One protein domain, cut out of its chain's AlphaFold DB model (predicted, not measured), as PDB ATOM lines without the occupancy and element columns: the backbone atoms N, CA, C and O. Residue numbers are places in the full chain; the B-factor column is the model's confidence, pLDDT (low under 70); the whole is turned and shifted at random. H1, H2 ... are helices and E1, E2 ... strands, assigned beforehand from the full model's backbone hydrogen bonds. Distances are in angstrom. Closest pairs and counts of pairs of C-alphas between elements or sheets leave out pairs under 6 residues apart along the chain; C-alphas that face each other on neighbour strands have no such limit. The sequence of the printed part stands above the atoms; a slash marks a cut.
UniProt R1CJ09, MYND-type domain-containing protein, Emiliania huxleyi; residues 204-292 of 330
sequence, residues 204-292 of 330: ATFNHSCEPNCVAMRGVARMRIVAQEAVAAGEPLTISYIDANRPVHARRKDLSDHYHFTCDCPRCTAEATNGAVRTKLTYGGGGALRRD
ATOM      1  N   ALA A 204      -4.814  27.058 -30.153       95.00
ATOM      2  CA  ALA A 204      -5.961  27.511 -30.945       95.00
ATOM      3  C   ALA A 204      -5.798  28.942 -31.501       95.00
ATOM      4  O   ALA A 204      -6.451  29.304 -32.471       95.00
ATOM      5  N   THR A 205      -4.887  29.750 -30.944       93.50
ATOM      6  CA  THR A 205      -4.627  31.129 -31.407       93.50
ATOM      7  C   THR A 205      -3.774  31.225 -32.684       93.50
ATOM      8  O   THR A 205      -3.573  32.318 -33.230       93.50
ATOM      9  N   PHE A 206      -3.221  30.102 -33.159       95.62
ATOM     10  CA  PHE A 206      -2.416  30.060 -34.378       95.62
ATOM     11  C   PHE A 206      -3.323  30.036 -35.601       95.62
ATOM     12  O   PHE A 206      -4.146  29.138 -35.742       95.62
ATOM     13  N   ASN A 207      -3.124  30.989 -36.512       96.31
ATOM     14  CA  ASN A 207      -3.910  31.093 -37.738       96.31
ATOM     15  C   ASN A 207      -3.509  30.037 -38.776       96.31
ATOM     16  O   ASN A 207      -2.434  29.433 -38.718       96.31
ATOM     17  N   HIS A 208      -4.377  29.855 -39.764       96.38
ATOM     18  CA  HIS A 208      -4.150  28.926 -40.858       96.38
ATOM     19  C   HIS A 208      -3.214  29.469 -41.952       96.38
ATOM     20  O   HIS A 208      -3.350  30.609 -42.389       96.38
ATOM     21  N   SER A 209      -2.377  28.592 -42.510       96.81
ATOM     22  CA  SER A 209      -1.827  28.716 -43.866       96.81
ATOM     23  C   SER A 209      -1.810  27.345 -44.557       96.81
ATOM     24  O   SER A 209      -1.523  26.329 -43.923       96.81
ATOM     25  N   CYS A 210      -2.077  27.294 -45.872       94.94
ATOM     26  CA  CYS A 210      -1.872  26.076 -46.684       94.94
ATOM     27  C   CYS A 210      -0.386  25.810 -46.989       94.94
ATOM     28  O   CYS A 210      -0.046  24.817 -47.639       94.94
ATOM     29  N   GLU A 211       0.480  26.718 -46.552       93.19
ATOM     30  CA  GLU A 211       1.928  26.594 -46.526       93.19
ATOM     31  C   GLU A 211       2.423  27.160 -45.184       93.19
ATOM     32  O   GLU A 211       2.773  28.337 -45.098       93.19
ATOM     33  N   PRO A 212       2.280  26.383 -44.098       95.62
ATOM     34  CA  PRO A 212       2.548  26.864 -42.750       95.62
ATOM     35  C   PRO A 212       4.038  26.814 -42.410       95.62
ATOM     36  O   PRO A 212       4.728  25.863 -42.776       95.62
ATOM     37  N   ASN A 213       4.496  27.785 -41.622       95.88
ATOM     38  CA  ASN A 213       5.854  27.823 -41.068       95.88
ATOM     39  C   ASN A 213       5.976  27.099 -39.715       95.88
ATOM     40  O   ASN A 213       7.082  26.895 -39.223       95.88
ATOM     41  N   CYS A 214       4.860  26.668 -39.117       95.94
ATOM     42  CA  CYS A 214       4.830  25.915 -37.865       95.94
ATOM     43  C   CYS A 214       4.096  24.577 -38.029       95.94
ATOM     44  O   CYS A 214       3.232  24.419 -38.896       95.94
ATOM     45  N   VAL A 215       4.417  23.605 -37.176       93.06
ATOM     46  CA  VAL A 215       3.722  22.317 -37.076       93.06
ATOM     47  C   VAL A 215       3.167  22.121 -35.674       93.06
ATOM     48  O   VAL A 215       3.842  22.384 -34.683       93.06
ATOM     49  N   ALA A 216       1.942  21.607 -35.590       91.25
ATOM     50  CA  ALA A 216       1.363  21.126 -34.344       91.25
ATOM     51  C   ALA A 216       1.822  19.682 -34.067       91.25
ATOM     52  O   ALA A 216       1.280  18.730 -34.637       91.25
ATOM     53  N   MET A 217       2.829  19.528 -33.206       87.62
ATOM     54  CA  MET A 217       3.281  18.247 -32.669       87.62
ATOM     55  C   MET A 217       2.300  17.745 -31.612       87.62
ATOM     56  O   MET A 217       2.080  18.362 -30.565       87.62
ATOM     57  N   ARG A 218       1.704  16.595 -31.911       75.88
ATOM     58  CA  ARG A 218       0.481  16.131 -31.262       75.88
ATOM     59  C   ARG A 218       0.785  15.355 -29.988       75.88
ATOM     60  O   ARG A 218       1.581  14.421 -29.982       75.88
ATOM     61  N   GLY A 219       0.075  15.700 -28.923       81.44
ATOM     62  CA  GLY A 219      -0.001  14.935 -27.689       81.44
ATOM     63  C   GLY A 219      -1.341  15.207 -27.019       81.44
ATOM     64  O   GLY A 219      -1.854  16.316 -27.082       81.44
ATOM     65  N   VAL A 220      -1.936  14.195 -26.385       86.00
ATOM     66  CA  VAL A 220      -3.284  14.344 -25.810       86.00
ATOM     67  C   VAL A 220      -3.256  15.303 -24.626       86.00
ATOM     68  O   VAL A 220      -4.038  16.240 -24.583       86.00
ATOM     69  N   ALA A 221      -2.311  15.117 -23.703       87.62
ATOM     70  CA  ALA A 221      -2.172  15.986 -22.539       87.62
ATOM     71  C   ALA A 221      -1.618  17.375 -22.892       87.62
ATOM     72  O   ALA A 221      -1.905  18.337 -22.184       87.62
ATOM     73  N   ARG A 222      -0.801  17.484 -23.949       90.81
ATOM     74  CA  ARG A 222      -0.152  18.734 -24.364       90.81
ATOM     75  C   ARG A 222       0.049  18.784 -25.874       90.81
ATOM     76  O   ARG A 222       0.519  17.808 -26.459       90.81
ATOM     77  N   MET A 223      -0.232  19.938 -26.463       93.06
ATOM     78  CA  MET A 223       0.059  20.266 -27.854       93.06
ATOM     79  C   MET A 223       1.298  21.152 -27.907       93.06
ATOM     80  O   MET A 223       1.322  22.203 -27.266       93.06
ATOM     81  N   ARG A 224       2.301  20.768 -28.701       94.31
ATOM     82  CA  ARG A 224       3.456  21.631 -28.968       94.31
ATOM     83  C   ARG A 224       3.374  22.201 -30.371       94.31
ATOM     84  O   ARG A 224       3.158  21.451 -31.315       94.31
ATOM     85  N   ILE A 225       3.572  23.504 -30.522       95.50
ATOM     86  CA  ILE A 225       3.763  24.129 -31.832       95.50
ATOM     87  C   ILE A 225       5.252  24.365 -32.027       95.50
ATOM     88  O   ILE A 225       5.888  24.998 -31.187       95.50
ATOM     89  N   VAL A 226       5.800  23.838 -33.117       96.06
ATOM     90  CA  VAL A 226       7.234  23.874 -33.419       96.06
ATOM     91  C   VAL A 226       7.464  24.573 -34.752       96.06
ATOM     92  O   VAL A 226       6.722  24.332 -35.709       96.06
ATOM     93  N   ALA A 227       8.468  25.443 -34.815       96.25
ATOM     94  CA  ALA A 227       8.881  26.102 -36.048       96.25
ATOM     95  C   ALA A 227       9.472  25.080 -37.028       96.25
ATOM     96  O   ALA A 227      10.291  24.246 -36.656       96.25
ATOM     97  N   GLN A 228       9.071  25.135 -38.294       93.25
ATOM     98  CA  GLN A 228       9.583  24.239 -39.339       93.25
ATOM     99  C   GLN A 228      10.725  24.863 -40.142       93.25
ATOM    100  O   GLN A 228      11.487  24.168 -40.812       93.25
ATOM    101  N   GLU A 229      10.825  26.182 -40.076       93.19
ATOM    102  CA  GLU A 229      11.797  27.006 -40.768       93.19
ATOM    103  C   GLU A 229      12.121  28.231 -39.912       93.19
ATOM    104  O   GLU A 229      11.481  28.468 -38.885       93.19
ATOM    105  N   ALA A 230      13.135  28.994 -40.316       96.69
ATOM    106  CA  ALA A 230      13.430  30.253 -39.656       96.69
ATOM    107  C   ALA A 230      12.299  31.252 -39.937       96.69
ATOM    108  O   ALA A 230      11.905  31.411 -41.090       96.69
ATOM    109  N   VAL A 231      11.815  31.932 -38.899       97.00
ATOM    110  CA  VAL A 231      10.743  32.934 -39.005       97.00
ATOM    111  C   VAL A 231      11.276  34.271 -38.511       97.00
ATOM    112  O   VAL A 231      11.843  34.353 -37.418       97.00
ATOM    113  N   ALA A 232      11.142  35.322 -39.318       97.56
ATOM    114  CA  ALA A 232      11.637  36.643 -38.949       97.56
ATOM    115  C   ALA A 232      10.711  37.327 -37.932       97.56
ATOM    116  O   ALA A 232       9.506  37.072 -37.878       97.56
ATOM    117  N   ALA A 233      11.265  38.243 -37.135       97.62
ATOM    118  CA  ALA A 233      10.466  39.060 -36.226       97.62
ATOM    119  C   ALA A 233       9.381  39.833 -37.002       97.62
ATOM    120  O   ALA A 233       9.652  40.445 -38.033       97.62
ATOM    121  N   GLY A 234       8.151  39.811 -36.492       97.38
ATOM    122  CA  GLY A 234       6.969  40.411 -37.106       97.38
ATOM    123  C   GLY A 234       6.222  39.503 -38.087       97.38
ATOM    124  O   GLY A 234       5.089  39.829 -38.446       97.38
ATOM    125  N   GLU A 235       6.783  38.364 -38.501       96.81
ATOM    126  CA  GLU A 235       6.093  37.454 -39.421       96.81
ATOM    127  C   GLU A 235       4.980  36.652 -38.717       96.81
ATOM    128  O   GLU A 235       5.127  36.257 -37.553       96.81
ATOM    129  N   PRO A 236       3.849  36.380 -39.395       96.56
ATOM    130  CA  PRO A 236       2.790  35.537 -38.851       96.56
ATOM    131  C   PRO A 236       3.251  34.102 -38.591       96.56
ATOM    132  O   PRO A 236       3.865  33.465 -39.445       96.56
ATOM    133  N   LEU A 237       2.862  33.560 -37.439       97.25
ATOM    134  CA  LEU A 237       3.056  32.151 -37.100       97.25
ATOM    135  C   LEU A 237       1.785  31.381 -37.445       97.25
ATOM    136  O   LEU A 237       0.701  31.710 -36.952       97.25
ATOM    137  N   THR A 238       1.908  30.380 -38.317       97.69
ATOM    138  CA  THR A 238       0.756  29.678 -38.897       97.69
ATOM    139  C   THR A 238       0.916  28.166 -38.870       97.69
ATOM    140  O   THR A 238       2.014  27.636 -39.023       97.69
ATOM    141  N   ILE A 239      -0.208  27.470 -38.708       96.00
ATOM    142  CA  ILE A 239      -0.326  26.009 -38.794       96.00
ATOM    143  C   ILE A 239      -1.309  25.625 -39.912       96.00
ATOM    144  O   ILE A 239      -2.067  26.460 -40.407       96.00
ATOM    145  N   SER A 240      -1.336  24.356 -40.328       94.19
ATOM    146  CA  SER A 240      -2.404  23.871 -41.215       94.19
ATOM    147  C   SER A 240      -3.566  23.303 -40.399       94.19
ATOM    148  O   SER A 240      -3.350  22.456 -39.537       94.19
ATOM    149  N   TYR A 241      -4.796  23.725 -40.701       93.81
ATOM    150  CA  TYR A 241      -6.025  23.211 -40.074       93.81
ATOM    151  C   TYR A 241      -6.570  21.976 -40.796       93.81
ATOM    152  O   TYR A 241      -7.368  21.217 -40.257       93.81
ATOM    153  N   ILE A 242      -6.149  21.794 -42.045       91.56
ATOM    154  CA  ILE A 242      -6.684  20.817 -42.990       91.56
ATOM    155  C   ILE A 242      -5.543  20.072 -43.686       91.56
ATOM    156  O   ILE A 242      -4.362  20.402 -43.523       91.56
ATOM    157  N   ASP A 243      -5.892  19.093 -44.516       89.06
ATOM    158  CA  ASP A 243      -4.940  18.491 -45.444       89.06
ATOM    159  C   ASP A 243      -4.572  19.492 -46.556       89.06
ATOM    160  O   ASP A 243      -5.311  19.717 -47.523       89.06
ATOM    161  N   ALA A 244      -3.386  20.085 -46.415       90.88
ATOM    162  CA  ALA A 244      -2.847  21.064 -47.346       90.88
ATOM    163  C   ALA A 244      -2.492  20.463 -48.721       90.88
ATOM    164  O   ALA A 244      -2.239  21.218 -49.659       90.88
ATOM    165  N   ASN A 245      -2.490  19.135 -48.884       90.06
ATOM    166  CA  ASN A 245      -2.258  18.492 -50.178       90.06
ATOM    167  C   ASN A 245      -3.513  18.399 -51.053       90.06
ATOM    168  O   ASN A 245      -3.385  18.119 -52.250       90.06
ATOM    169  N   ARG A 246      -4.718  18.673 -50.531       90.50
ATOM    170  CA  ARG A 246      -5.952  18.738 -51.341       90.50
ATOM    171  C   ARG A 246      -5.900  19.897 -52.356       90.50
ATOM    172  O   ARG A 246      -5.144  20.840 -52.147       90.50
ATOM    173  N   PRO A 247      -6.669  19.871 -53.464       91.25
ATOM    174  CA  PRO A 247      -6.740  20.993 -54.410       91.25
ATOM    175  C   PRO A 247      -7.241  22.296 -53.765       91.25
ATOM    176  O   PRO A 247      -8.079  22.238 -52.868       91.25
ATOM    177  N   VAL A 248      -6.813  23.466 -54.261       93.25
ATOM    178  CA  VAL A 248      -7.168  24.784 -53.683       93.25
ATOM    179  C   VAL A 248      -8.669  24.995 -53.474       93.25
ATOM    180  O   VAL A 248      -9.070  25.490 -52.424       93.25
ATOM    181  N   HIS A 249      -9.510  24.579 -54.425       92.94
ATOM    182  CA  HIS A 249     -10.963  24.705 -54.297       92.94
ATOM    183  C   HIS A 249     -11.507  23.846 -53.148       92.94
ATOM    184  O   HIS A 249     -12.376  24.296 -52.411       92.94
ATOM    185  N   ALA A 250     -10.965  22.639 -52.956       93.81
ATOM    186  CA  ALA A 250     -11.356  21.745 -51.874       93.81
ATOM    187  C   ALA A 250     -10.870  22.280 -50.522       93.81
ATOM    188  O   ALA A 250     -11.657  22.344 -49.589       93.81
ATOM    189  N   ARG A 251      -9.621  22.762 -50.447       95.38
ATOM    190  CA  ARG A 251      -9.073  23.399 -49.238       95.38
ATOM    191  C   ARG A 251      -9.895  24.613 -48.809       95.38
ATOM    192  O   ARG A 251     -10.288  24.715 -47.656       95.38
ATOM    193  N   ARG A 252     -10.190  25.527 -49.741       96.06
ATOM    194  CA  ARG A 252     -11.032  26.705 -49.472       96.06
ATOM    195  C   ARG A 252     -12.453  26.314 -49.082       96.06
ATOM    196  O   ARG A 252     -13.021  26.973 -48.222       96.06
ATOM    197  N   LYS A 253     -13.004  25.253 -49.681       94.44
ATOM    198  CA  LYS A 253     -14.309  24.730 -49.284       94.44
ATOM    199  C   LYS A 253     -14.289  24.228 -47.839       94.44
ATOM    200  O   LYS A 253     -15.131  24.664 -47.072       94.44
ATOM    201  N   ASP A 254     -13.324  23.388 -47.463       92.44
ATOM    202  CA  ASP A 254     -13.214  22.880 -46.088       92.44
ATOM    203  C   ASP A 254     -13.077  24.032 -45.079       92.44
ATOM    204  O   ASP A 254     -13.766  24.067 -44.065       92.44
ATOM    205  N   LEU A 255     -12.215  25.012 -45.374       94.38
ATOM    206  CA  LEU A 255     -12.010  26.171 -44.501       94.38
ATOM    207  C   LEU A 255     -13.255  27.056 -44.406       94.38
ATOM    208  O   LEU A 255     -13.583  27.534 -43.325       94.38
ATOM    209  N   SER A 256     -13.978  27.242 -45.509       92.75
ATOM    210  CA  SER A 256     -15.224  28.005 -45.509       92.75
ATOM    211  C   SER A 256     -16.343  27.279 -44.768       92.75
ATOM    212  O   SER A 256     -17.145  27.941 -44.114       92.75
ATOM    213  N   ASP A 257     -16.432  25.956 -44.906       85.69
ATOM    214  CA  ASP A 257     -17.475  25.143 -44.284       85.69
ATOM    215  C   ASP A 257     -17.260  25.019 -42.765       85.69
ATOM    216  O   ASP A 257     -18.239  25.043 -42.026       85.69
ATOM    217  N   HIS A 258     -16.007  24.897 -42.305       83.00
ATOM    218  CA  HIS A 258     -15.682  24.577 -40.904       83.00
ATOM    219  C   HIS A 258     -15.131  25.748 -40.080       83.00
ATOM    220  O   HIS A 258     -15.284  25.769 -38.865       83.00
ATOM    221  N   TYR A 259     -14.479  26.714 -40.729       89.50
ATOM    222  CA  TYR A 259     -13.822  27.845 -40.063       89.50
ATOM    223  C   TYR A 259     -14.327  29.202 -40.575       89.50
ATOM    224  O   TYR A 259     -13.845  30.249 -40.151       89.50
ATOM    225  N   HIS A 260     -15.302  29.197 -41.490       89.81
ATOM    226  CA  HIS A 260     -16.007  30.385 -41.979       89.81
ATOM    227  C   HIS A 260     -15.109  31.463 -42.607       89.81
ATOM    228  O   HIS A 260     -15.448  32.648 -42.593       89.81
ATOM    229  N   PHE A 261     -13.984  31.067 -43.211       93.50
ATOM    230  CA  PHE A 261     -13.115  31.979 -43.956       93.50
ATOM    231  C   PHE A 261     -12.614  31.365 -45.267       93.50
ATOM    232  O   PHE A 261     -12.581  30.150 -45.452       93.50
ATOM    233  N   THR A 262     -12.192  32.225 -46.194       96.19
ATOM    234  CA  THR A 262     -11.522  31.810 -47.433       96.19
ATOM    235  C   THR A 262     -10.032  32.092 -47.320       96.19
ATOM    236  O   THR A 262      -9.638  33.230 -47.101       96.19
ATOM    237  N   CYS A 263      -9.192  31.070 -47.498       96.69
ATOM    238  CA  CYS A 263      -7.741  31.236 -47.419       96.69
ATOM    239  C   CYS A 263      -7.165  31.969 -48.643       96.69
ATOM    240  O   CYS A 263      -7.372  31.565 -49.796       96.69
ATOM    241  N   ASP A 264      -6.370  32.995 -48.367       95.88
ATOM    242  CA  ASP A 264      -5.668  33.873 -49.306       95.88
ATOM    243  C   ASP A 264      -4.133  33.769 -49.197       95.88
ATOM    244  O   ASP A 264      -3.412  34.561 -49.803       95.88
ATOM    245  N   CYS A 265      -3.624  32.753 -48.482       95.50
ATOM    246  CA  CYS A 265      -2.184  32.530 -48.333       95.50
ATOM    247  C   CYS A 265      -1.465  32.451 -49.700       95.50
ATOM    248  O   CYS A 265      -2.097  32.084 -50.706       95.50
ATOM    249  N   PRO A 266      -0.142  32.713 -49.754       92.44
ATOM    250  CA  PRO A 266       0.612  32.770 -51.009       92.44
ATOM    251  C   PRO A 266       0.377  31.563 -51.927       92.44
ATOM    252  O   PRO A 266       0.146  31.724 -53.126       92.44
ATOM    253  N   ARG A 267       0.319  30.356 -51.351       92.69
ATOM    254  CA  ARG A 267       0.026  29.120 -52.082       92.69
ATOM    255  C   ARG A 267      -1.373  29.100 -52.704       92.69
ATOM    256  O   ARG A 267      -1.518  28.755 -53.873       92.69
ATOM    257  N   CYS A 268      -2.413  29.448 -51.944       93.62
ATOM    258  CA  CYS A 268      -3.790  29.474 -52.451       93.62
ATOM    259  C   CYS A 268      -3.972  30.515 -53.558       93.62
ATOM    260  O   CYS A 268      -4.696  30.259 -54.520       93.62
ATOM    261  N   THR A 269      -3.311  31.664 -53.439       92.94
ATOM    262  CA  THR A 269      -3.334  32.718 -54.458       92.94
ATOM    263  C   THR A 269      -2.628  32.260 -55.738       92.94
ATOM    264  O   THR A 269      -3.223  32.324 -56.812       92.94
ATOM    265  N   ALA A 270      -1.428  31.680 -55.633       90.50
ATOM    266  CA  ALA A 270      -0.688  31.166 -56.787       90.50
ATOM    267  C   ALA A 270      -1.414  30.017 -57.520       90.50
ATOM    268  O   ALA A 270      -1.508  30.022 -58.750       90.50
ATOM    269  N   GLU A 271      -1.963  29.045 -56.778       90.69
ATOM    270  CA  GLU A 271      -2.700  27.911 -57.357       90.69
ATOM    271  C   GLU A 271      -4.012  28.346 -58.040       90.69
ATOM    272  O   GLU A 271      -4.431  27.707 -59.004       90.69
ATOM    273  N   ALA A 272      -4.651  29.428 -57.577       85.50
ATOM    274  CA  ALA A 272      -5.893  29.940 -58.160       85.50
ATOM    275  C   ALA A 272      -5.683  30.702 -59.481       85.50
ATOM    276  O   ALA A 272      -6.556  30.652 -60.344       85.50
ATOM    277  N   THR A 273      -4.554  31.398 -59.647       80.81
ATOM    278  CA  THR A 273      -4.288  32.220 -60.842       80.81
ATOM    279  C   THR A 273      -3.736  31.409 -62.014       80.81
ATOM    280  O   THR A 273      -4.116  31.657 -63.154       80.81
ATOM    281  N   ASN A 274      -2.860  30.432 -61.758       61.94
ATOM    282  CA  ASN A 274      -2.017  29.856 -62.817       61.94
ATOM    283  C   ASN A 274      -2.291  28.383 -63.151       61.94
ATOM    284  O   ASN A 274      -1.521  27.795 -63.907       61.94
ATOM    285  N   GLY A 275      -3.304  27.739 -62.554       57.66
ATOM    286  CA  GLY A 275      -3.409  26.270 -62.613       57.66
ATOM    287  C   GLY A 275      -2.100  25.590 -62.180       57.66
ATOM    288  O   GLY A 275      -1.755  24.525 -62.690       57.66
ATOM    289  N   ALA A 276      -1.335  26.273 -61.315       57.78
ATOM    290  CA  ALA A 276       0.074  26.012 -61.067       57.78
ATOM    291  C   ALA A 276       0.308  24.570 -60.602       57.78
ATOM    292  O   ALA A 276      -0.536  23.967 -59.932       57.78
ATOM    293  N   VAL A 277       1.482  24.036 -60.952       59.56
ATOM    294  CA  VAL A 277       1.932  22.702 -60.542       59.56
ATOM    295  C   VAL A 277       1.777  22.567 -59.028       59.56
ATOM    296  O   VAL A 277       2.307  23.367 -58.259       59.56
ATOM    297  N   ARG A 278       1.018  21.554 -58.602       64.00
ATOM    298  CA  ARG A 278       0.763  21.274 -57.187       64.00
ATOM    299  C   ARG A 278       2.073  20.867 -56.519       64.00
ATOM    300  O   ARG A 278       2.549  19.757 -56.744       64.00
ATOM    301  N   THR A 279       2.620  21.719 -55.659       66.00
ATOM    302  CA  THR A 279       3.719  21.315 -54.777       66.00
ATOM    303  C   THR A 279       3.153  20.390 -53.707       66.00
ATOM    304  O   THR A 279       2.334  20.805 -52.883       66.00
ATOM    305  N   LYS A 280       3.543  19.115 -53.737       72.56
ATOM    306  CA  LYS A 280       3.235  18.193 -52.647       72.56
ATOM    307  C   LYS A 280       4.030  18.635 -51.419       72.56
ATOM    308  O   LYS A 280       5.233  18.868 -51.506       72.56
ATOM    309  N   LEU A 281       3.344  18.778 -50.294       72.75
ATOM    310  CA  LEU A 281       3.998  18.900 -49.002       72.75
ATOM    311  C   LEU A 281       4.162  17.490 -48.439       72.75
ATOM    312  O   LEU A 281       3.187  16.732 -48.349       72.75
ATOM    313  N   THR A 282       5.383  17.116 -48.085       63.28
ATOM    314  CA  THR A 282       5.657  15.863 -47.391       63.28
ATOM    315  C   THR A 282       5.513  16.055 -45.895       63.28
ATOM    316  O   THR A 282       6.064  16.983 -45.320       63.28
ATOM    317  N   TYR A 283       4.771  15.160 -45.250       55.53
ATOM    318  CA  TYR A 283       4.710  15.092 -43.797       55.53
ATOM    319  C   TYR A 283       5.930  14.297 -43.306       55.53
ATOM    320  O   TYR A 283       5.985  13.080 -43.465       55.53
ATOM    321  N   GLY A 284       6.936  14.970 -42.757       52.25
ATOM    322  CA  GLY A 284       7.956  14.349 -41.920       52.25
ATOM    323  C   GLY A 284       7.333  13.712 -40.671       52.25
ATOM    324  O   GLY A 284       6.204  14.036 -40.287       52.25
ATOM    325  N   GLY A 285       8.067  12.796 -40.030       38.84
ATOM    326  CA  GLY A 285       7.630  12.159 -38.782       38.84
ATOM    327  C   GLY A 285       7.200  13.202 -37.740       38.84
ATOM    328  O   GLY A 285       7.879  14.214 -37.573       38.84
ATOM    329  N   GLY A 286       6.051  12.988 -37.093       47.31
ATOM    330  CA  GLY A 286       5.436  13.958 -36.176       47.31
ATOM    331  C   GLY A 286       4.549  15.031 -36.832       47.31
ATOM    332  O   GLY A 286       4.105  15.947 -36.143       47.31
ATOM    333  N   GLY A 287       4.266  14.935 -38.139       46.62
ATOM    334  CA  GLY A 287       3.315  15.807 -38.846       46.62
ATOM    335  C   GLY A 287       3.911  17.075 -39.472       46.62
ATOM    336  O   GLY A 287       3.150  17.930 -39.923       46.62
ATOM    337  N   ALA A 288       5.241  17.209 -39.511       44.06
ATOM    338  CA  ALA A 288       5.937  18.379 -40.061       44.06
ATOM    339  C   ALA A 288       5.822  18.438 -41.594       44.06
ATOM    340  O   ALA A 288       6.230  17.505 -42.266       44.06
ATOM    341  N   LEU A 289       5.300  19.517 -42.167       43.06
ATOM    342  CA  LEU A 289       5.228  19.744 -43.613       43.06
ATOM    343  C   LEU A 289       6.577  20.249 -44.161       43.06
ATOM    344  O   LEU A 289       6.943  21.403 -43.977       43.06
ATOM    345  N   ARG A 290       7.294  19.413 -44.908       48.25
ATOM    346  CA  ARG A 290       8.475  19.802 -45.687       48.25
ATOM    347  C   ARG A 290       8.098  19.939 -47.166       48.25
ATOM    348  O   ARG A 290       7.285  19.179 -47.688       48.25
ATOM    349  N   ARG A 291       8.660  20.933 -47.859       45.78
ATOM    350  CA  ARG A 291       8.568  21.015 -49.326       45.78
ATOM    351  C   ARG A 291       9.456  19.927 -49.931       45.78
ATOM    352  O   ARG A 291      10.616  19.801 -49.537       45.78
ATOM    353  N   ASP A 292       8.944  19.186 -50.911       39.66
ATOM    354  CA  ASP A 292       9.766  18.238 -51.664       39.66
ATOM    355  C   ASP A 292      10.826  18.991 -52.477       39.66
ATOM    356  O   ASP A 292      10.532  19.691 -53.448       39.66
TER     357      ASP A 292
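This is residues 204 to 292 of the 330 residues of the protein "MYND-type domain-containing protein" of Emiliania huxleyi (UniProt R1CJ09). Two small strand hairpins, E1 with E2 and E3 with E4, and two short helices, H1 and H2, are set around a middle of loops. The E1-E2 hairpin makes one end of the longest axis and H2 the other, with the E3-E4 hairpin next to E1 and H1 on the opposite side of the middle from E3 and E4. A stretch of 20 residues with no named element, 228 to 247, links E2 to H1, and its residues 238 to 239 pair in parallel with residues 207 to 208. The printed part has 89 residues, with the order E1, E2, H1, H2, E3, E4; both two-stranded sheets are antiparallel, and the class is mixed, with under half of the residues in named elements. The whole is compact, with a radius of gyration of the C-alphas of 13.2 A and spans of 39 by 28 by 28 A.

Find C-alpha 214 at (4.830, 25.915, -37.865); there E1 begins, residues 214 to 217, 9.4 A long. E2 follows as residues 222 to 227, 16.5 A. Go on to C-alpha 248 at (-7.168, 24.784, -53.683), where H1 begins, residues 248 to 258, 15.4 A. H2 is residues 266 to 274, 12.4 A. Then come E3, residues 281 to 284, 9.3 A, and E4, residues 288 to 291, 10.0 A, which ends at C-alpha 291, (8.568, 21.015, -49.326).

Look first at the hairpin of E1 and E2, antiparallel at 151 degrees, where N 217 and O 224 are 2.7 A apart, within hydrogen-bond range. Between E1 and E4, 5 pairs of C-alphas are within 8 A, and the closest are those of Val 215 and Ala 288, 5.4 A apart. E4 forms a hairpin with E3, antiparallel at 137 degrees, with N 282 and O 290 at 2.8 A, within hydrogen-bond range. E1 and E3 are apart, and so are E2 and E4. H1 and H2 only just touch, with 3 pairs of C-alphas within 8 A; their closest C-alphas are those of Val 248 and Cys 268, 5.9 A apart. They run opposite ways at a steep tilt of 49 degrees. In H1 and H2 every O i to N i+4 pair is within hydrogen-bond range. H1 is apart from E1, E3 and E4.

The two C-alphas farthest apart are those of Ala 221 and Asn 274, at 42.6 A. The printed part has no cut. The link E2 to H1 is long; E1 to E2 and E3 to E4 are tight. The mean pLDDT of the printed part is 84.6, and the model's confidence is under 70 at residues 274 to 279 and 282 to 292.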